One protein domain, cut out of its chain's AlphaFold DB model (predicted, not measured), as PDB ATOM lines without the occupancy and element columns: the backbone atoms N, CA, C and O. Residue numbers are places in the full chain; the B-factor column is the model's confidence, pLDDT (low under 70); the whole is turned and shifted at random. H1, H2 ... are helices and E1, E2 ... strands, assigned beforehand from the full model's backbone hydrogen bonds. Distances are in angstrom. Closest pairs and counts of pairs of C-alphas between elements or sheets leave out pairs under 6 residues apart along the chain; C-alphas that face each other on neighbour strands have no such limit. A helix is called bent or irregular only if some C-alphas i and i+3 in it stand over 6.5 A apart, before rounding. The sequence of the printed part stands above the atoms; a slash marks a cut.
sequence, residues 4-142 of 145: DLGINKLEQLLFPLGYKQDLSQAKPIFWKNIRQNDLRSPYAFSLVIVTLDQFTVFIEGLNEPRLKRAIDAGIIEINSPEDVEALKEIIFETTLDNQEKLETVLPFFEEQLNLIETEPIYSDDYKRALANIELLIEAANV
ATOM      1  N   ASP A   4     378.873 318.182 227.538       74.31
ATOM      2  CA  ASP A   4     377.891 317.413 226.757       74.31
ATOM      3  C   ASP A   4     377.392 316.164 227.503       74.31
ATOM      4  O   ASP A   4     376.231 315.771 227.402       74.31
ATOM      5  N   LEU A   5     378.269 315.526 228.289       71.19
ATOM      6  CA  LEU A   5     377.906 314.367 229.105       71.19
ATOM      7  C   LEU A   5     377.007 314.780 230.281       71.19
ATOM      8  O   LEU A   5     376.109 314.029 230.653       71.19
ATOM      9  N   GLY A   6     377.242 315.969 230.847       77.94
ATOM     10  CA  GLY A   6     376.396 316.555 231.888       77.94
ATOM     11  C   GLY A   6     374.996 316.881 231.373       77.94
ATOM     12  O   GLY A   6     374.016 316.503 232.009       77.94
ATOM     13  N   ILE A   7     374.899 317.489 230.187       82.88
ATOM     14  CA  ILE A   7     373.621 317.817 229.538       82.88
ATOM     15  C   ILE A   7     372.805 316.550 229.274       82.88
ATOM     16  O   ILE A   7     371.675 316.453 229.742       82.88
ATOM     17  N   ASN A   8     373.396 315.540 228.624       86.69
ATOM     18  CA  ASN A   8     372.710 314.271 228.349       86.69
ATOM     19  C   ASN A   8     372.175 313.600 229.625       86.69
ATOM     20  O   ASN A   8     371.131 312.948 229.610       86.69
ATOM     21  N   LYS A   9     372.892 313.732 230.746       83.81
ATOM     22  CA  LYS A   9     372.457 313.160 232.021       83.81
ATOM     23  C   LYS A   9     371.306 313.955 232.644       83.81
ATOM     24  O   LYS A   9     370.363 313.348 233.146       83.81
ATOM     25  N   LEU A  10     371.336 315.287 232.565       88.50
ATOM     26  CA  LEU A  10     370.204 316.129 232.967       88.50
ATOM     27  C   LEU A  10     368.959 315.832 232.126       88.50
ATOM     28  O   LEU A  10     367.878 315.704 232.684       88.50
ATOM     29  N   GLU A  11     369.104 315.628 230.818       90.94
ATOM     30  CA  GLU A  11     368.000 315.217 229.941       90.94
ATOM     31  C   GLU A  11     367.363 313.900 230.405       90.94
ATOM     32  O   GLU A  11     366.140 313.808 230.530       90.94
ATOM     33  N   GLN A  12     368.183 312.895 230.734       90.75
ATOM     34  CA  GLN A  12     367.705 311.603 231.238       90.75
ATOM     35  C   GLN A  12     366.953 311.716 232.568       90.75
ATOM     36  O   GLN A  12     366.009 310.959 232.789       90.75
ATOM     37  N   LEU A  13     367.355 312.644 233.439       90.12
ATOM     38  CA  LEU A  13     366.698 312.878 234.726       90.12
ATOM     39  C   LEU A  13     365.418 313.710 234.578       90.12
ATOM     40  O   LEU A  13     364.395 313.377 235.169       90.12
ATOM     41  N   LEU A  14     365.457 314.781 233.785       93.56
ATOM     42  CA  LEU A  14     364.427 315.822 233.766       93.56
ATOM     43  C   LEU A  14     363.304 315.547 232.758       93.56
ATOM     44  O   LEU A  14     362.147 315.874 233.027       93.56
ATOM     45  N   PHE A  15     363.586 314.922 231.611       94.81
ATOM     46  CA  PHE A  15     362.541 314.648 230.614       94.81
ATOM     47  C   PHE A  15     361.429 313.721 231.126       94.81
ATOM     48  O   PHE A  15     360.259 314.043 230.896       94.81
ATOM     49  N   PRO A  16     361.717 312.630 231.866       94.94
ATOM     50  CA  PRO A  16     360.666 311.805 232.464       94.94
ATOM     51  C   PRO A  16     359.775 312.566 233.455       94.94
ATOM     52  O   PRO A  16     358.618 312.197 233.643       94.94
ATOM     53  N   LEU A  17     360.293 313.640 234.058       94.25
ATOM     54  CA  LEU A  17     359.587 314.496 235.016       94.25
ATOM     55  C   LEU A  17     358.756 315.601 234.335       94.25
ATOM     56  O   LEU A  17     358.069 316.371 235.011       94.25
ATOM     57  N   GLY A  18     358.787 315.672 233.000       93.94
ATOM     58  CA  GLY A  18     357.991 316.603 232.200       93.94
ATOM     59  C   GLY A  18     358.666 317.945 231.907       93.94
ATOM     60  O   GLY A  18     357.996 318.851 231.403       93.94
ATOM     61  N   TYR A  19     359.964 318.082 232.188       95.75
ATOM     62  CA  TYR A  19     360.725 319.269 231.801       95.75
ATOM     63  C   TYR A  19     360.937 319.315 230.290       95.75
ATOM     64  O   TYR A  19     361.110 318.294 229.621       95.75
ATOM     65  N   LYS A  20     360.962 320.532 229.759       94.12
ATOM     66  CA  LYS A  20     361.274 320.834 228.364       94.12
ATOM     67  C   LYS A  20     362.594 321.573 228.298       94.12
ATOM     68  O   LYS A  20     362.892 322.364 229.182       94.12
ATOM     69  N   GLN A  21     363.356 321.342 227.242       90.94
ATOM     70  CA  GLN A  21     364.618 322.032 227.012       90.94
ATOM     71  C   GLN A  21     364.406 323.225 226.079       90.94
ATOM     72  O   GLN A  21     363.722 323.108 225.059       90.94
ATOM     73  N   ASP A  22     365.006 324.359 226.419       86.81
ATOM     74  CA  ASP A  22     365.185 325.492 225.523       86.81
ATOM     75  C   ASP A  22     366.623 325.483 224.983       86.81
ATOM     76  O   ASP A  22     367.595 325.564 225.734       86.81
ATOM     77  N   LEU A  23     366.738 325.348 223.661       77.62
ATOM     78  CA  LEU A  23     368.001 325.311 222.921       77.62
ATOM     79  C   LEU A  23     368.337 326.658 222.262       77.62
ATOM     80  O   LEU A  23     369.334 326.764 221.552       77.62
ATOM     81  N   SER A  24     367.492 327.679 222.435       75.56
ATOM     82  CA  SER A  24     367.719 329.009 221.858       75.56
ATOM     83  C   SER A  24     368.813 329.799 222.581       75.56
ATOM     84  O   SER A  24     369.326 330.779 222.042       75.56
ATOM     85  N   GLN A  25     369.180 329.361 223.787       73.31
ATOM     86  CA  GLN A  25     370.135 330.023 224.664       73.31
ATOM     87  C   GLN A  25     371.523 329.382 224.582       73.31
ATOM     88  O   GLN A  25     371.680 328.206 224.265       73.31
ATOM     89  N   ALA A  26     372.552 330.168 224.911       70.81
ATOM     90  CA  ALA A  26     373.937 329.691 224.949       70.81
ATOM     91  C   ALA A  26     374.195 328.673 226.077       70.81
ATOM     92  O   ALA A  26     375.162 327.916 226.012       70.81
ATOM     93  N   LYS A  27     373.343 328.667 227.108       77.19
ATOM     94  CA  LYS A  27     373.356 327.699 228.208       77.19
ATOM     95  C   LYS A  27     372.138 326.780 228.074       77.19
ATOM     96  O   LYS A  27     371.072 327.268 227.701       77.19
ATOM     97  N   PRO A  28     372.264 325.481 228.379       82.62
ATOM     98  CA  PRO A  28     371.119 324.580 228.414       82.62
ATOM     99  C   PRO A  28     370.166 325.007 229.537       82.62
ATOM    100  O   PRO A  28     370.556 325.097 230.704       82.62
ATOM    101  N   ILE A  29     368.913 325.266 229.169       89.88
ATOM    102  CA  ILE A  29     367.841 325.599 230.105       89.88
ATOM    103  C   ILE A  29     366.777 324.519 229.997       89.88
ATOM    104  O   ILE A  29     366.267 324.243 228.913       89.88
ATOM    105  N   PHE A  30     366.417 323.931 231.129       94.00
ATOM    106  CA  PHE A  30     365.265 323.056 231.256       94.00
ATOM    107  C   PHE A  30     364.196 323.769 232.061       94.00
ATOM    108  O   PHE A  30     364.507 324.467 233.019       94.00
ATOM    109  N   TRP A  31     362.933 323.601 231.702       94.75
ATOM    110  CA  TRP A  31     361.847 324.272 232.398       94.75
ATOM    111  C   TRP A  31     360.595 323.411 232.480       94.75
ATOM    112  O   TRP A  31     360.312 322.594 231.597       94.75
ATOM    113  N   LYS A  32     359.825 323.620 233.545       95.62
ATOM    114  CA  LYS A  32     358.549 322.954 233.799       95.62
ATOM    115  C   LYS A  32     357.565 323.949 234.402       95.62
ATOM    116  O   LYS A  32     357.880 324.637 235.369       95.62
ATOM    117  N   ASN A  33     356.362 323.997 233.836       94.44
ATOM    118  CA  ASN A  33     355.259 324.754 234.424       94.44
ATOM    119  C   ASN A  33     354.593 323.922 235.514       94.44
ATOM    120  O   ASN A  33     354.305 322.745 235.293       94.44
ATOM    121  N   ILE A  34     354.285 324.571 236.627       92.62
ATOM    122  CA  ILE A  34     353.627 323.979 237.786       92.62
ATOM    123  C   ILE A  34     352.239 324.595 237.913       92.62
ATOM    124  O   ILE A  34     352.066 325.820 237.899       92.62
ATOM    125  N   ARG A  35     351.212 323.752 238.016       88.94
ATOM    126  CA  ARG A  35     349.841 324.212 238.241       88.94
ATOM    127  C   ARG A  35     349.644 324.542 239.712       88.94
ATOM    128  O   ARG A  35     349.211 323.710 240.497       88.94
ATOM    129  N   GLN A  36     349.937 325.780 240.086       77.56
ATOM    130  CA  GLN A  36     349.708 326.212 241.460       77.56
ATOM    131  C   GLN A  36     348.220 326.424 241.779       77.56
ATOM    132  O   GLN A  36     347.479 327.053 241.019       77.56
ATOM    133  N   ASN A  37     347.815 325.955 242.960       74.06
ATOM    134  CA  ASN A  37     346.468 326.146 243.503       74.06
ATOM    135  C   ASN A  37     346.368 327.335 244.482       74.06
ATOM    136  O   ASN A  37     345.269 327.847 244.700       74.06
ATOM    137  N   ASP A  38     347.487 327.811 245.052       80.56
ATOM    138  CA  ASP A  38     347.513 328.968 245.961       80.56
ATOM    139  C   ASP A  38     348.369 330.112 245.422       80.56
ATOM    140  O   ASP A  38     349.573 330.196 245.656       80.56
ATOM    141  N   LEU A  39     347.697 331.078 244.800       71.94
ATOM    142  CA  LEU A  39     348.348 332.262 244.256       71.94
ATOM    143  C   LEU A  39     348.988 333.160 245.321       71.94
ATOM    144  O   LEU A  39     349.604 334.150 244.941       71.94
ATOM    145  N   ARG A  40     348.791 332.932 246.624       76.94
ATOM    146  CA  ARG A  40     349.267 333.826 247.697       76.94
ATOM    147  C   ARG A  40     350.589 333.376 248.307       76.94
ATOM    148  O   ARG A  40     351.283 334.219 248.869       76.94
ATOM    149  N   SER A  41     350.926 332.090 248.219       81.50
ATOM    150  CA  SER A  41     352.149 331.558 248.822       81.50
ATOM    151  C   SER A  41     353.383 331.979 248.011       81.50
ATOM    152  O   SER A  41     353.385 331.767 246.800       81.50
ATOM    153  N   PRO A  42     354.443 332.530 248.636       77.12
ATOM    154  CA  PRO A  42     355.733 332.783 247.984       77.12
ATOM    155  C   PRO A  42     356.267 331.569 247.227       77.12
ATOM    156  O   PRO A  42     356.714 331.699 246.092       77.12
ATOM    157  N   TYR A  43     356.137 330.404 247.858       84.94
ATOM    158  CA  TYR A  43     356.782 329.150 247.478       84.94
ATOM    159  C   TYR A  43     355.880 328.250 246.625       84.94
ATOM    160  O   TYR A  43     356.258 327.142 246.257       84.94
ATOM    161  N   ALA A  44     354.673 328.719 246.288       85.62
ATOM    162  CA  ALA A  44     353.845 328.096 245.264       85.62
ATOM    163  C   ALA A  44     354.365 328.510 243.881       85.62
ATOM    164  O   ALA A  44     353.859 329.443 243.250       85.62
ATOM    165  N   PHE A  45     355.423 327.840 243.432       90.62
ATOM    166  CA  PHE A  45     356.023 328.107 242.132       90.62
ATOM    167  C   PHE A  45     355.030 327.848 240.993       90.62
ATOM    168  O   PHE A  45     354.237 326.908 241.041       90.62
ATOM    169  N   SER A  46     355.067 328.697 239.964       91.25
ATOM    170  CA  SER A  46     354.396 328.464 238.676       91.25
ATOM    171  C   SER A  46     355.356 327.952 237.610       91.25
ATOM    172  O   SER A  46     354.917 327.355 236.628       91.25
ATOM    173  N   LEU A  47     356.652 328.176 237.811       92.88
ATOM    174  CA  LEU A  47     357.713 327.815 236.892       92.88
ATOM    175  C   LEU A  47     358.903 327.294 237.695       92.88
ATOM    176  O   LEU A  47     359.326 327.926 238.661       92.88
ATOM    177  N   VAL A  48     359.438 326.155 237.271       95.12
ATOM    178  CA  VAL A  48     360.732 325.644 237.721       95.12
ATOM    179  C   VAL A  48     361.679 325.654 236.538       95.12
ATOM    180  O   VAL A  48     361.305 325.240 235.437       95.12
ATOM    181  N   ILE A  49     362.896 326.124 236.773       94.19
ATOM    182  CA  ILE A  49     363.962 326.226 235.788       94.19
ATOM    183  C   ILE A  49     365.162 325.451 236.324       94.19
ATOM    184  O   ILE A  49     365.545 325.609 237.478       94.19
ATOM    185  N   VAL A  50     365.756 324.607 235.489       93.31
ATOM    186  CA  VAL A  50     367.036 323.964 235.771       93.31
ATOM    187  C   VAL A  50     368.042 324.449 234.745       93.31
ATOM    188  O   VAL A  50     367.835 324.283 233.541       93.31
ATOM    189  N   THR A  51     369.129 325.053 235.208       91.19
ATOM    190  CA  THR A  51     370.208 325.534 234.342       91.19
ATOM    191  C   THR A  51     371.506 324.811 234.662       91.19
ATOM    192  O   THR A  51     371.726 324.351 235.782       91.19
ATOM    193  N   LEU A  52     372.366 324.677 233.653       87.44
ATOM    194  CA  LEU A  52     373.739 324.225 233.834       87.44
ATOM    195  C   LEU A  52     374.685 325.328 233.359       87.44
ATOM    196  O   LEU A  52     374.759 325.617 232.162       87.44
ATOM    197  N   ASP A  53     375.422 325.918 234.297       83.81
ATOM    198  CA  ASP A  53     376.467 326.895 234.012       83.81
ATOM    199  C   ASP A  53     377.846 326.292 234.252       83.81
ATOM    200  O   ASP A  53     378.227 326.023 235.389       83.81
ATOM    201  N   GLN A  54     378.600 326.078 233.172       80.06
ATOM    202  CA  GLN A  54     379.886 325.372 233.164       80.06
ATOM    203  C   GLN A  54     379.792 323.970 233.793       80.06
ATOM    204  O   GLN A  54     379.629 322.980 233.080       80.06
ATOM    205  N   PHE A  55     379.886 323.894 235.121       83.25
ATOM    206  CA  PHE A  55     379.814 322.675 235.918       83.25
ATOM    207  C   PHE A  55     378.816 322.758 237.073       83.25
ATOM    208  O   PHE A  55     378.732 321.798 237.827       83.25
ATOM    209  N   THR A  56     378.061 323.843 237.219       87.88
ATOM    210  CA  THR A  56     377.099 324.011 238.312       87.88
ATOM    211  C   THR A  56     375.680 323.878 237.788       87.88
ATOM    212  O   THR A  56     375.297 324.537 236.824       87.88
ATOM    213  N   VAL A  57     374.918 322.990 238.418       90.19
ATOM    214  CA  VAL A  57     373.490 322.794 238.188       90.19
ATOM    215  C   VAL A  57     372.730 323.626 239.208       90.19
ATOM    216  O   VAL A  57     372.920 323.446 240.413       90.19
ATOM    217  N   PHE A  58     371.842 324.480 238.717       92.06
ATOM    218  CA  PHE A  58     370.913 325.252 239.531       92.06
ATOM    219  C   PHE A  58     369.499 324.741 239.303       92.06
ATOM    220  O   PHE A  58     369.108 324.518 238.158       92.06
ATOM    221  N   ILE A  59     368.737 324.575 240.381       94.12
ATOM    222  CA  ILE A  59     367.284 324.423 240.351       94.12
ATOM    223  C   ILE A  59     366.695 325.694 240.948       94.12
ATOM    224  O   ILE A  59     366.951 326.022 242.106       94.12
ATOM    225  N   GLU A  60     365.897 326.389 240.153       94.31
ATOM    226  CA  GLU A  60     365.331 327.691 240.475       94.31
ATOM    227  C   GLU A  60     363.809 327.659 240.338       94.31
ATOM    228  O   GLU A  60     363.259 327.027 239.433       94.31
ATOM    229  N   GLY A  61     363.117 328.353 241.236       93.25
ATOM    230  CA  GLY A  61     361.665 328.468 241.243       93.25
ATOM    231  C   GLY A  61     361.220 329.910 241.057       93.25
ATOM    232  O   GLY A  61     361.799 330.829 241.628       93.25
ATOM    233  N   LEU A  62     360.154 330.116 240.286       91.12
ATOM    234  CA  LEU A  62     359.529 331.422 240.112       91.12
ATOM    235  C   LEU A  62     358.020 331.330 240.336       91.12
ATOM    236  O   LEU A  62     357.335 330.442 239.821       91.12
ATOM    237  N   ASN A  63     357.483 332.293 241.084       89.50
ATOM    238  CA  ASN A  63     356.046 332.515 241.211       89.50
ATOM    239  C   ASN A  63     355.628 333.713 240.345       89.50
ATOM    240  O   ASN A  63     355.507 334.846 240.822       89.50
ATOM    241  N   GLU A  64     355.402 333.462 239.055       86.75
ATOM    242  CA  GLU A  64     355.077 334.511 238.082       86.75
ATOM    243  C   GLU A  64     353.780 335.262 238.426       86.75
ATOM    244  O   GLU A  64     353.758 336.487 238.298       86.75
ATOM    245  N   PRO A  65     352.694 334.621 238.913       86.50
ATOM    246  CA  PRO A  65     351.505 335.351 239.348       86.50
ATOM    247  C   PRO A  65     351.764 336.322 240.496       86.50
ATOM    248  O   PRO A  65     351.204 337.422 240.506       86.50
ATOM    249  N   ARG A  66     352.609 335.950 241.467       84.81
ATOM    250  CA  ARG A  66     353.007 336.870 242.538       84.81
ATOM    251  C   ARG A  66     353.812 338.035 241.973       84.81
ATOM    252  O   ARG A  66     353.504 339.174 242.321       84.81
ATOM    253  N   LEU A  67     354.767 337.754 241.088       84.50
ATOM    254  CA  LEU A  67     355.569 338.772 240.417       84.50
ATOM    255  C   LEU A  67     354.686 339.759 239.645       84.50
ATOM    256  O   LEU A  67     354.758 340.965 239.870       84.50
ATOM    257  N   LYS A  68     353.772 339.250 238.815       84.69
ATOM    258  CA  LYS A  68     352.827 340.068 238.052       84.69
ATOM    259  C   LYS A  68     352.033 341.017 238.948       84.69
ATOM    260  O   LYS A  68     351.955 342.203 238.659       84.69
ATOM    261  N   ARG A  69     351.502 340.526 240.075       85.12
ATOM    262  CA  ARG A  69     350.776 341.385 241.025       85.12
ATOM    263  C   ARG A  69     351.667 342.433 241.689       85.12
ATOM    264  O   ARG A  69     351.175 343.513 241.990       85.12
ATOM    265  N   ALA A  70     352.934 342.120 241.954       84.50
ATOM    266  CA  ALA A  70     353.871 343.074 242.539       84.50
ATOM    267  C   ALA A  70     354.206 344.213 241.562       84.50
ATOM    268  O   ALA A  70     354.256 345.370 241.981       84.50
ATOM    269  N   ILE A  71     354.347 343.898 240.269       86.38
ATOM    270  CA  ILE A  71     354.506 344.886 239.191       86.38
ATOM    271  C   ILE A  71     353.236 345.731 239.057       86.38
ATOM    272  O   ILE A  71     353.302 346.955 239.102       86.38
ATOM    273  N   ASP A  72     352.068 345.087 238.959       87.00
ATOM    274  CA  ASP A  72     350.775 345.772 238.806       87.00
ATOM    275  C   ASP A  72     350.473 346.710 239.994       87.00
ATOM    276  O   ASP A  72     349.814 347.737 239.834       87.00
ATOM    277  N   ALA A  73     350.962 346.374 241.192       88.19
ATOM    278  CA  ALA A  73     350.836 347.190 242.398       88.19
ATOM    279  C   ALA A  73     351.906 348.295 242.526       88.19
ATOM    280  O   ALA A  73     351.854 349.065 243.485       88.19
ATOM    281  N   GLY A  74     352.876 348.369 241.607       86.00
ATOM    282  CA  GLY A  74     353.984 349.327 241.657       86.00
ATOM    283  C   GLY A  74     354.982 349.075 242.794       86.00
ATOM    284  O   GLY A  74     355.661 350.000 243.226       86.00
ATOM    285  N   ILE A  75     355.042 347.845 243.320       86.44
ATOM    286  CA  ILE A  75     355.988 347.452 244.380       86.44
ATOM    287  C   ILE A  75     357.363 347.140 243.778       86.44
ATOM    288  O   ILE A  75     358.385 347.399 244.408       86.44
ATOM    289  N   ILE A  76     357.374 346.569 242.571       83.38
ATOM    290  CA  ILE A  76     358.580 346.206 241.822       83.38
ATOM    291  C   ILE A  76     358.526 346.901 240.464       83.38
ATOM    292  O   ILE A  76     357.513 346.828 239.768       83.38
ATOM    293  N   GLU A  77     359.633 347.523 240.073       82.31
ATOM    294  CA  GLU A  77     359.863 347.996 238.711       82.31
ATOM    295  C   GLU A  77     360.882 347.073 238.042       82.31
ATOM    296  O   GLU A  77     361.995 346.917 238.537       82.31
ATOM    297  N   ILE A  78     360.494 346.446 236.929       78.44
ATOM    298  CA  ILE A  78     361.399 345.637 236.106       78.44
ATOM    299  C   ILE A  78     361.923 346.535 234.996       78.44
ATOM    300  O   ILE A  78     361.181 346.900 234.082       78.44
ATOM    301  N   ASN A  79     363.199 346.885 235.083       80.94
ATOM    302  CA  ASN A  79     363.876 347.752 234.126       80.94
ATOM    303  C   ASN A  79     364.808 346.958 233.202       80.94
ATOM    304  O   ASN A  79     365.207 347.455 232.147       80.94
ATOM    305  N   SER A  80     365.135 345.723 233.584       79.62
ATOM    306  CA  SER A  80     366.070 344.846 232.891       79.62
ATOM    307  C   SER A  80     365.727 343.358 233.091       79.62
ATOM    308  O   SER A  80     365.030 343.011 234.047       79.62
ATOM    309  N   PRO A  81     366.186 342.455 232.203       74.69
ATOM    310  CA  PRO A  81     366.078 341.010 232.417       74.69
ATOM    311  C   PRO A  81     366.727 340.535 233.725       74.69
ATOM    312  O   PRO A  81     366.216 339.614 234.356       74.69
ATOM    313  N   GLU A  82     367.807 341.181 234.163       75.25
ATOM    314  CA  GLU A  82     368.502 340.874 235.415       75.25
ATOM    315  C   GLU A  82     367.612 341.079 236.649       75.25
ATOM    316  O   GLU A  82     367.719 340.327 237.619       75.25
ATOM    317  N   ASP A  83     366.677 342.034 236.596       76.56
ATOM    318  CA  ASP A  83     365.708 342.244 237.675       76.56
ATOM    319  C   ASP A  83     364.773 341.035 237.833       76.56
ATOM    320  O   ASP A  83     364.316 340.756 238.936       76.56
ATOM    321  N   VAL A  84     364.495 340.295 236.751       75.69
ATOM    322  CA  VAL A  84     363.684 339.064 236.790       75.69
ATOM    323  C   VAL A  84     364.486 337.899 237.361       75.69
ATOM    324  O   VAL A  84     363.946 337.103 238.126       75.69
ATOM    325  N   GLU A  85     365.769 337.804 237.012       76.31
ATOM    326  CA  GLU A  85     366.672 336.773 237.533       76.31
ATOM    327  C   GLU A  85     366.800 336.862 239.059       76.31
ATOM    328  O   GLU A  85     366.701 335.848 239.741       76.31
ATOM    329  N   ALA A  86     366.886 338.076 239.612       76.56
ATOM    330  CA  ALA A  86     366.930 338.306 241.059       76.56
ATOM    331  C   ALA A  86     365.644 337.906 241.813       76.56
ATOM    332  O   ALA A  86     365.627 337.905 243.043       76.56
ATOM    333  N   LEU A  87     364.556 337.609 241.097       82.44
ATOM    334  CA  LEU A  87     363.263 337.217 241.669       82.44
ATOM    335  C   LEU A  87     363.035 335.705 241.625       82.44
ATOM    336  O   LEU A  87     361.998 335.232 242.097       82.44
ATOM    337  N   LYS A  88     363.972 334.954 241.040       88.88
ATOM    338  CA  LYS A  88     363.995 333.500 241.134       88.88
ATOM    339  C   LYS A  88     364.540 333.095 242.497       88.88
ATOM    340  O   LYS A  88     365.511 333.661 242.987       88.88
ATOM    341  N   GLU A  89     363.923 332.082 243.082       91.62
ATOM    342  CA  GLU A  89     364.406 331.464 244.309       91.62
ATOM    343  C   GLU A  89     365.316 330.294 243.940       91.62
ATOM    344  O   GLU A  89     364.886 329.380 243.229       91.62
ATOM    345  N   ILE A  90     366.554 330.295 244.434       92.19
ATOM    346  CA  ILE A  90     367.438 329.134 244.313       92.19
ATOM    347  C   ILE A  90     366.936 328.074 245.294       92.19
ATOM    348  O   ILE A  90     366.923 328.279 246.503       92.19
ATOM    349  N   ILE A  91     366.503 326.937 244.761       93.44
ATOM    350  CA  ILE A  91     366.002 325.799 245.542       93.44
ATOM    351  C   ILE A  91     367.144 324.836 245.849       93.44
ATOM    352  O   ILE A  91     367.180 324.206 246.903       93.44
ATOM    353  N   PHE A  92     368.053 324.673 244.890       91.94
ATOM    354  CA  PHE A  92     369.177 323.765 245.012       91.94
ATOM    355  C   PHE A  92     370.301 324.166 244.061       91.94
ATOM    356  O   PHE A  92     370.061 324.460 242.890       91.94
ATOM    357  N   GLU A  93     371.529 324.110 244.559       91.00
ATOM    358  CA  GLU A  93     372.748 324.321 243.789       91.00
ATOM    359  C   GLU A  93     373.706 323.160 244.059       91.00
ATOM    360  O   GLU A  93     373.954 322.780 245.206       91.00
ATOM    361  N   THR A  94     374.251 322.570 242.999       89.25
ATOM    362  CA  THR A  94     375.301 321.562 243.134       89.25
ATOM    363  C   THR A  94     376.207 321.551 241.921       89.25
ATOM    364  O   THR A  94     375.811 321.911 240.815       89.25
ATOM    365  N   THR A  95     377.422 321.055 242.095       86.44
ATOM    366  CA  THR A  95     378.316 320.811 240.970       86.44
ATOM    367  C   THR A  95     377.971 319.487 240.270       86.44
ATOM    368  O   THR A  95     377.438 318.552 240.873       86.44
ATOM    369  N   LEU A  96     378.272 319.388 238.974       78.56
ATOM    370  CA  LEU A  96     378.017 318.222 238.118       78.56
ATOM    371  C   LEU A  96     378.750 316.964 238.587       78.56
ATOM    372  O   LEU A  96     378.337 315.857 238.266       78.56
ATOM    373  N   ASP A  97     379.861 317.122 239.291       77.12
ATOM    374  CA  ASP A  97     380.629 316.055 239.923       77.12
ATOM    375  C   ASP A  97     379.971 315.534 241.210       77.12
ATOM    376  O   ASP A  97     380.279 314.426 241.640       77.12
ATOM    377  N   ASN A  98     378.996 316.258 241.767       80.38
ATOM    378  CA  ASN A  98     378.231 315.861 242.946       80.38
ATOM    379  C   ASN A  98     376.802 315.411 242.584       80.38
ATOM    380  O   ASN A  98     375.797 315.859 243.140       80.38
ATOM    381  N   GLN A  99     376.720 314.519 241.596       70.75
ATOM    382  CA  GLN A  99     375.462 314.015 241.035       70.75
ATOM    383  C   GLN A  99     374.603 313.231 242.021       70.75
ATOM    384  O   GLN A  99     373.383 313.275 241.911       70.75
ATOM    385  N   GLU A 100     375.209 312.548 242.990       80.44
ATOM    386  CA  GLU A 100     374.462 311.770 243.985       80.44
ATOM    387  C   GLU A 100     373.509 312.662 244.793       80.44
ATOM    388  O   GLU A 100     372.382 312.262 245.098       80.44
ATOM    389  N   LYS A 101     373.914 313.910 245.074       84.38
ATOM    390  CA  LYS A 101     373.033 314.885 245.724       84.38
ATOM    391  C   LYS A 101     371.867 315.279 244.823       84.38
ATOM    392  O   LYS A 101     370.737 315.306 245.297       84.38
ATOM    393  N   LEU A 102     372.117 315.533 243.536       84.31
ATOM    394  CA  LEU A 102     371.057 315.872 242.581       84.31
ATOM    395  C   LEU A 102     370.040 314.732 242.444       84.31
ATOM    396  O   LEU A 102     368.839 314.972 242.526       84.31
ATOM    397  N   GLU A 103     370.514 313.493 242.296       86.31
ATOM    398  CA  GLU A 103     369.671 312.292 242.191       86.31
ATOM    399  C   GLU A 103     368.859 312.020 243.470       86.31
ATOM    400  O   GLU A 103     367.832 311.350 243.411       86.31
ATOM    401  N   THR A 104     369.278 312.576 244.611       87.00
ATOM    402  CA  THR A 104     368.559 312.475 245.890       87.00
ATOM    403  C   THR A 104     367.554 313.613 246.087       87.00
ATOM    404  O   THR A 104     366.417 313.376 246.491       87.00
ATOM    405  N   VAL A 105     367.960 314.857 245.815       90.81
ATOM    406  CA  VAL A 105     367.150 316.055 246.089       90.81
ATOM    407  C   VAL A 105     366.049 316.238 245.051       90.81
ATOM    408  O   VAL A 105     364.925 316.579 245.415       90.81
ATOM    409  N   LEU A 106     366.335 315.975 243.773       92.12
ATOM    410  CA  LEU A 106     365.377 316.197 242.691       92.12
ATOM    411  C   LEU A 106     364.083 315.375 242.869       92.12
ATOM    412  O   LEU A 106     363.014 315.978 242.804       92.12
ATOM    413  N   PRO A 107     364.110 314.056 243.164       94.25
ATOM    414  CA  PRO A 107     362.878 313.299 243.400       94.25
ATOM    415  C   PRO A 107     362.062 313.812 244.589       94.25
ATOM    416  O   PRO A 107     360.838 313.881 244.503       94.25
ATOM    417  N   PHE A 108     362.729 314.197 245.683       95.31
ATOM    418  CA  PHE A 108     362.055 314.761 246.853       95.31
ATOM    419  C   PHE A 108     361.360 316.081 246.511       95.31
ATOM    420  O   PHE A 108     360.204 316.285 246.878       95.31
ATOM    421  N   PHE A 109     362.047 316.963 245.782       96.06
ATOM    422  CA  PHE A 109     361.485 318.232 245.341       96.06
ATOM    423  C   PHE A 109     360.282 318.031 244.407       96.06
ATOM    424  O   PHE A 109     359.238 318.646 244.617       96.06
ATOM    425  N   GLU A 110     360.372 317.112 243.442       96.12
ATOM    426  CA  GLU A 110     359.256 316.774 242.547       96.12
ATOM    427  C   GLU A 110     358.042 316.202 243.288       96.12
ATOM    428  O   GLU A 110     356.905 316.501 242.921       96.12
ATOM    429  N   GLU A 111     358.256 315.421 244.350       96.06
ATOM    430  CA  GLU A 111     357.166 314.969 245.220       96.06
ATOM    431  C   GLU A 111     356.443 316.163 245.859       96.06
ATOM    432  O   GLU A 111     355.210 316.204 245.860       96.06
ATOM    433  N   GLN A 112     357.187 317.172 246.330       95.69
ATOM    434  CA  GLN A 112     356.585 318.371 246.920       95.69
ATOM    435  C   GLN A 112     355.805 319.174 245.871       95.69
ATOM    436  O   GLN A 112     354.683 319.604 246.140       95.69
ATOM    437  N   LEU A 113     356.356 319.333 244.662       94.69
ATOM    438  CA  LEU A 113     355.659 319.993 243.556       94.69
ATOM    439  C   LEU A 113     354.352 319.278 243.213       94.69
ATOM    440  O   LEU A 113     353.310 319.923 243.115       94.69
ATOM    441  N   ASN A 114     354.382 317.948 243.103       94.69
ATOM    442  CA  ASN A 114     353.190 317.167 242.798       94.69
ATOM    443  C   ASN A 114     352.101 317.359 243.863       94.69
ATOM    444  O   ASN A 114     350.948 317.596 243.513       94.69
ATOM    445  N   LEU A 115     352.462 317.338 245.152       94.56
ATOM    446  CA  LEU A 115     351.515 317.612 246.237       94.56
ATOM    447  C   LEU A 115     350.897 319.015 246.118       94.56
ATOM    448  O   LEU A 115     349.700 319.176 246.330       94.56
ATOM    449  N   ILE A 116     351.674 320.027 245.727       92.44
ATOM    450  CA  ILE A 116     351.165 321.396 245.536       92.44
ATOM    451  C   ILE A 116     350.203 321.488 244.339       92.44
ATOM    452  O   ILE A 116     349.256 322.279 244.372       92.44
ATOM    453  N   GLU A 117     350.408 320.684 243.295       91.44
ATOM    454  CA  GLU A 117     349.523 320.647 242.124       91.44
ATOM    455  C   GLU A 117     348.221 319.879 242.381       91.44
ATOM    456  O   GLU A 117     347.164 320.264 241.866       91.44
ATOM    457  N   THR A 118     348.270 318.795 243.160       93.00
ATOM    458  CA  THR A 118     347.140 317.862 243.293       93.00
ATOM    459  C   THR A 118     346.333 318.035 244.569       93.00
ATOM    460  O   THR A 118     345.124 317.796 244.551       93.00
ATOM    461  N   GLU A 119     346.966 318.438 245.669       94.19
ATOM    462  CA  GLU A 119     346.294 318.523 246.961       94.19
ATOM    463  C   GLU A 119     345.541 319.851 247.142       94.19
ATOM    464  O   GLU A 119     345.983 320.909 246.676       94.19
ATOM    465  N   PRO A 120     344.398 319.849 247.855       91.75
ATOM    466  CA  PRO A 120     343.702 321.081 248.203       91.75
ATOM    467  C   PRO A 120     344.562 321.989 249.088       91.75
ATOM    468  O   PRO A 120     345.150 321.527 250.060       91.75
ATOM    469  N   ILE A 121     344.517 323.305 248.856       92.00
ATOM    470  CA  ILE A 121     345.348 324.305 249.566       92.00
ATOM    471  C   ILE A 121     345.236 324.277 251.102       92.00
ATOM    472  O   ILE A 121     346.090 324.790 251.820       92.00
ATOM    473  N   TYR A 122     344.134 323.739 251.626       90.69
ATOM    474  CA  TYR A 122     343.865 323.658 253.058       90.69
ATOM    475  C   TYR A 122     344.351 322.351 253.694       90.69
ATOM    476  O   TYR A 122     344.325 322.264 254.926       90.69
ATOM    477  N   SER A 123     344.764 321.360 252.895       95.06
ATOM    478  CA  SER A 123     345.238 320.068 253.389       95.06
ATOM    479  C   SER A 123     346.583 320.208 254.102       95.06
ATOM    480  O   SER A 123     347.360 321.136 253.853       95.06
ATOM    481  N   ASP A 124     346.852 319.289 255.026       96.50
ATOM    482  CA  ASP A 124     348.128 319.267 255.741       96.50
ATOM    483  C   ASP A 124     349.275 318.851 254.815       96.50
ATOM    484  O   ASP A 124     350.383 319.365 254.950       96.50
ATOM    485  N   ASP A 125     348.994 318.002 253.822       96.06
ATOM    486  CA  ASP A 125     349.961 317.597 252.802       96.06
ATOM    487  C   ASP A 125     350.412 318.778 251.945       96.06
ATOM    488  O   ASP A 125     351.612 318.973 251.763       96.06
ATOM    489  N   TYR A 126     349.474 319.626 251.513       94.00
ATOM    490  CA  TYR A 126     349.782 320.844 250.768       94.00
ATOM    491  C   TYR A 126     350.663 321.803 251.584       94.00
ATOM    492  O   TYR A 126     351.692 322.287 251.112       94.00
ATOM    493  N   LYS A 127     350.284 322.062 252.843       93.50
ATOM    494  CA  LYS A 127     351.039 322.960 253.734       93.50
ATOM    495  C   LYS A 127     352.435 322.426 254.030       93.50
ATOM    496  O   LYS A 127     353.389 323.198 254.058       93.50
ATOM    497  N   ARG A 128     352.556 321.115 254.244       96.00
ATOM    498  CA  ARG A 128     353.839 320.450 254.479       96.00
ATOM    499  C   ARG A 128     354.730 320.500 253.243       96.00
ATOM    500  O   ARG A 128     355.914 320.772 253.388       96.00
ATOM    501  N   ALA A 129     354.171 320.296 252.051       95.31
ATOM    502  CA  ALA A 129     354.919 320.413 250.804       95.31
ATOM    503  C   ALA A 129     355.489 321.827 250.621       95.31
ATOM    504  O   ALA A 129     356.677 321.974 250.341       95.31
ATOM    505  N   LEU A 130     354.686 322.870 250.873       94.06
ATOM    506  CA  LEU A 130     355.174 324.253 250.856       94.06
ATOM    507  C   LEU A 130     356.282 324.503 251.887       94.06
ATOM    508  O   LEU A 130     357.291 325.105 251.537       94.06
ATOM    509  N   ALA A 131     356.118 324.024 253.122       94.75
ATOM    510  CA  ALA A 131     357.135 324.172 254.164       94.75
ATOM    511  C   ALA A 131     358.446 323.453 253.799       94.75
ATOM    512  O   ALA A 131     359.529 323.966 254.050       94.75
ATOM    513  N   ASN A 132     358.367 322.283 253.163       96.19
ATOM    514  CA  ASN A 132     359.547 321.569 252.682       96.19
ATOM    515  C   ASN A 132     360.265 322.334 251.561       96.19
ATOM    516  O   ASN A 132     361.492 322.367 251.546       96.19
ATOM    517  N   ILE A 133     359.522 322.953 250.638       94.62
ATOM    518  CA  ILE A 133     360.115 323.804 249.595       94.62
ATOM    519  C   ILE A 133     360.773 325.040 250.210       94.62
ATOM    520  O   ILE A 133     361.889 325.374 249.828       94.62
ATOM    521  N   GLU A 134     360.122 325.687 251.176       94.56
ATOM    522  CA  GLU A 134     360.707 326.804 251.925       94.56
ATOM    523  C   GLU A 134     362.033 326.395 252.580       94.56
ATOM    524  O   GLU A 134     363.039 327.067 252.382       94.56
ATOM    525  N   LEU A 135     362.081 325.239 253.249       93.88
ATOM    526  CA  LEU A 135     363.311 324.722 253.856       93.88
ATOM    527  C   LEU A 135     364.423 324.443 252.836       93.88
ATOM    528  O   LEU A 135     365.592 324.647 253.153       93.88
ATOM    529  N   LEU A 136     364.088 323.973 251.628       93.19
ATOM    530  CA  LEU A 136     365.074 323.786 250.559       93.19
ATOM    531  C   LEU A 136     365.694 325.123 250.137       93.19
ATOM    532  O   LEU A 136     366.914 325.223 250.042       93.19
ATOM    533  N   ILE A 137     364.863 326.150 249.948       91.81
ATOM    534  CA  ILE A 137     365.311 327.502 249.583       91.81
ATOM    535  C   ILE A 137     366.157 328.107 250.703       91.81
ATOM    536  O   ILE A 137     367.227 328.659 250.452       91.81
ATOM    537  N   GLU A 138     365.708 327.994 251.954       91.25
ATOM    538  CA  GLU A 138     366.475 328.469 253.105       91.25
ATOM    539  C   GLU A 138     367.841 327.783 253.161       91.25
ATOM    540  O   GLU A 138     368.854 328.468 253.281       91.25
ATOM    541  N   ALA A 139     367.883 326.457 253.003       88.75
ATOM    542  CA  ALA A 139     369.122 325.687 253.008       88.75
ATOM    543  C   ALA A 139     370.067 326.077 251.861       88.75
ATOM    544  O   ALA A 139     371.271 326.180 252.091       88.75
ATOM    545  N   ALA A 140     369.545 326.331 250.658       87.00
ATOM    546  CA  ALA A 140     370.343 326.777 249.517       87.00
ATOM    547  C   ALA A 140     370.969 328.167 249.730       87.00
ATOM    548  O   ALA A 140     372.032 328.456 249.191       87.00
ATOM    549  N   ASN A 141     370.341 329.010 250.554       83.69
ATOM    550  CA  ASN A 141     370.828 330.350 250.881       83.69
ATOM    551  C   ASN A 141     371.752 330.396 252.116       83.69
ATOM    552  O   ASN A 141     372.269 331.465 252.458       83.69
ATOM    553  N   VAL A 142     371.980 329.271 252.806       81.31
ATOM    554  CA  VAL A 142     372.936 329.219 253.923       81.31
ATOM    555  C   VAL A 142     374.363 329.253 253.378       81.31
ATOM    556  O   VAL A 142     374.825 328.322 252.727       81.31
TER     557      VAL A 142
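Overview. This is residues 4 to 142 of the 145 residues of an uncharacterized protein of uncultured Aureispira sp (UniProt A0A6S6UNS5). A twisted sheet of five antiparallel strands has three helices over one face: H1 and H4 run along the strands, and H5 folds back from H4 beside the edge strand E5 and stands up from the sheet. No named helix is on the other face; between E4 and E5 the chain makes a wide excursion through the two small helices H2 and H3, which reaches away from the sheet on the side opposite H4. The 139 printed residues hold five named helices and five named strands in the order H1 E1 E2 E3 E4 H2 H3 E5 H4 H5, and the sheet runs E1 E2 E3 E4 E5. The class is mixed, helices and strands. The whole is compact, with a radius of gyration of the C-alphas of 15.2 A and spans of 43 by 39 by 29 A.

Along the chain. H1, residues 4 to 17, begins with C-alpha 4 at (377.891, 317.413, 226.757) and is 20.3 A long. It is irregular, only just: C-alphas 13 and 16 are 6.53 A apart. E1, residues 20 to 22, and E2, residues 29 to 33, come next. E3, residues 47 to 53, and E4, residues 56 to 62, are 19.0 A and 19.2 A long. H2 is residues 64 to 72 and H3 is residues 81 to 85. E5, residues 89 to 95, is 17.8 A long and begins with C-alpha 89 at (364.406, 331.464, 244.309). H4, residues 99 to 118, is the longest helix at 28.7 A; it is neither bent nor irregular, but only just, with C-alphas 104 and 107 6.3 A apart. H5, residues 124 to 140, is 24.3 A long and ends with C-alpha 140 at (370.343, 326.777, 249.517).

Arrangement. E1, E2, E3 and E4 form a meander, each strand the antiparallel neighbour of the one before, and E5 is the antiparallel neighbour of E4. E1 and E2 are a hairpin, with N 20 and O 31 within hydrogen-bond range at 2.8 A. E2 and E3 are a hairpin too, with N 30 and O 50 at 2.8 A. The hairpin of E3 and E4 has N 49 and O 60 at 2.8 A, and E4 and E5 have N 57 and O 94 at 2.8 A. H1 and H4 on one face of the sheet make two layers, a layer of helices and a layer of strands. H1 lies over E2 and E3 at a height over the sheet of 8.8 A, at 4 degrees to E2 on the local plane. H4 lies over E5 at a height of 10.0 A, at 11 degrees to it on the local plane. H1 and H4 are close but not clearly touching; their closest C-alphas, of Leu 17 and Glu 110, are 7.9 A apart. H5 is on the same face as H4, and its closest C-alphas to E5, those of Ile 137 and Ile 91, are 4.4 A apart. H4 touches H5 with residues 109 to 116 alone, in a helical hairpin; the closest C-alphas, of Gln 112 and Ala 129, are 4.7 A apart. They run opposite ways at a tilt of 35.1 degrees, only just steep. H2 and H3 are not on the sheet and are apart from each other. In H2, H3 and H5 every O i to N i+4 pair is within hydrogen-bond range; in H1 8 of 10 are, and in H4 14 of 16.

Size, cuts and confidence. The C-alphas of Leu 5 and Ala 73, the two farthest apart, are 44.6 A from each other. The printed part has no cut. The link from E2 to E3 is long, residues 34 to 46. The mean pLDDT of the printed part is 87.6, and no printed residue is under 70.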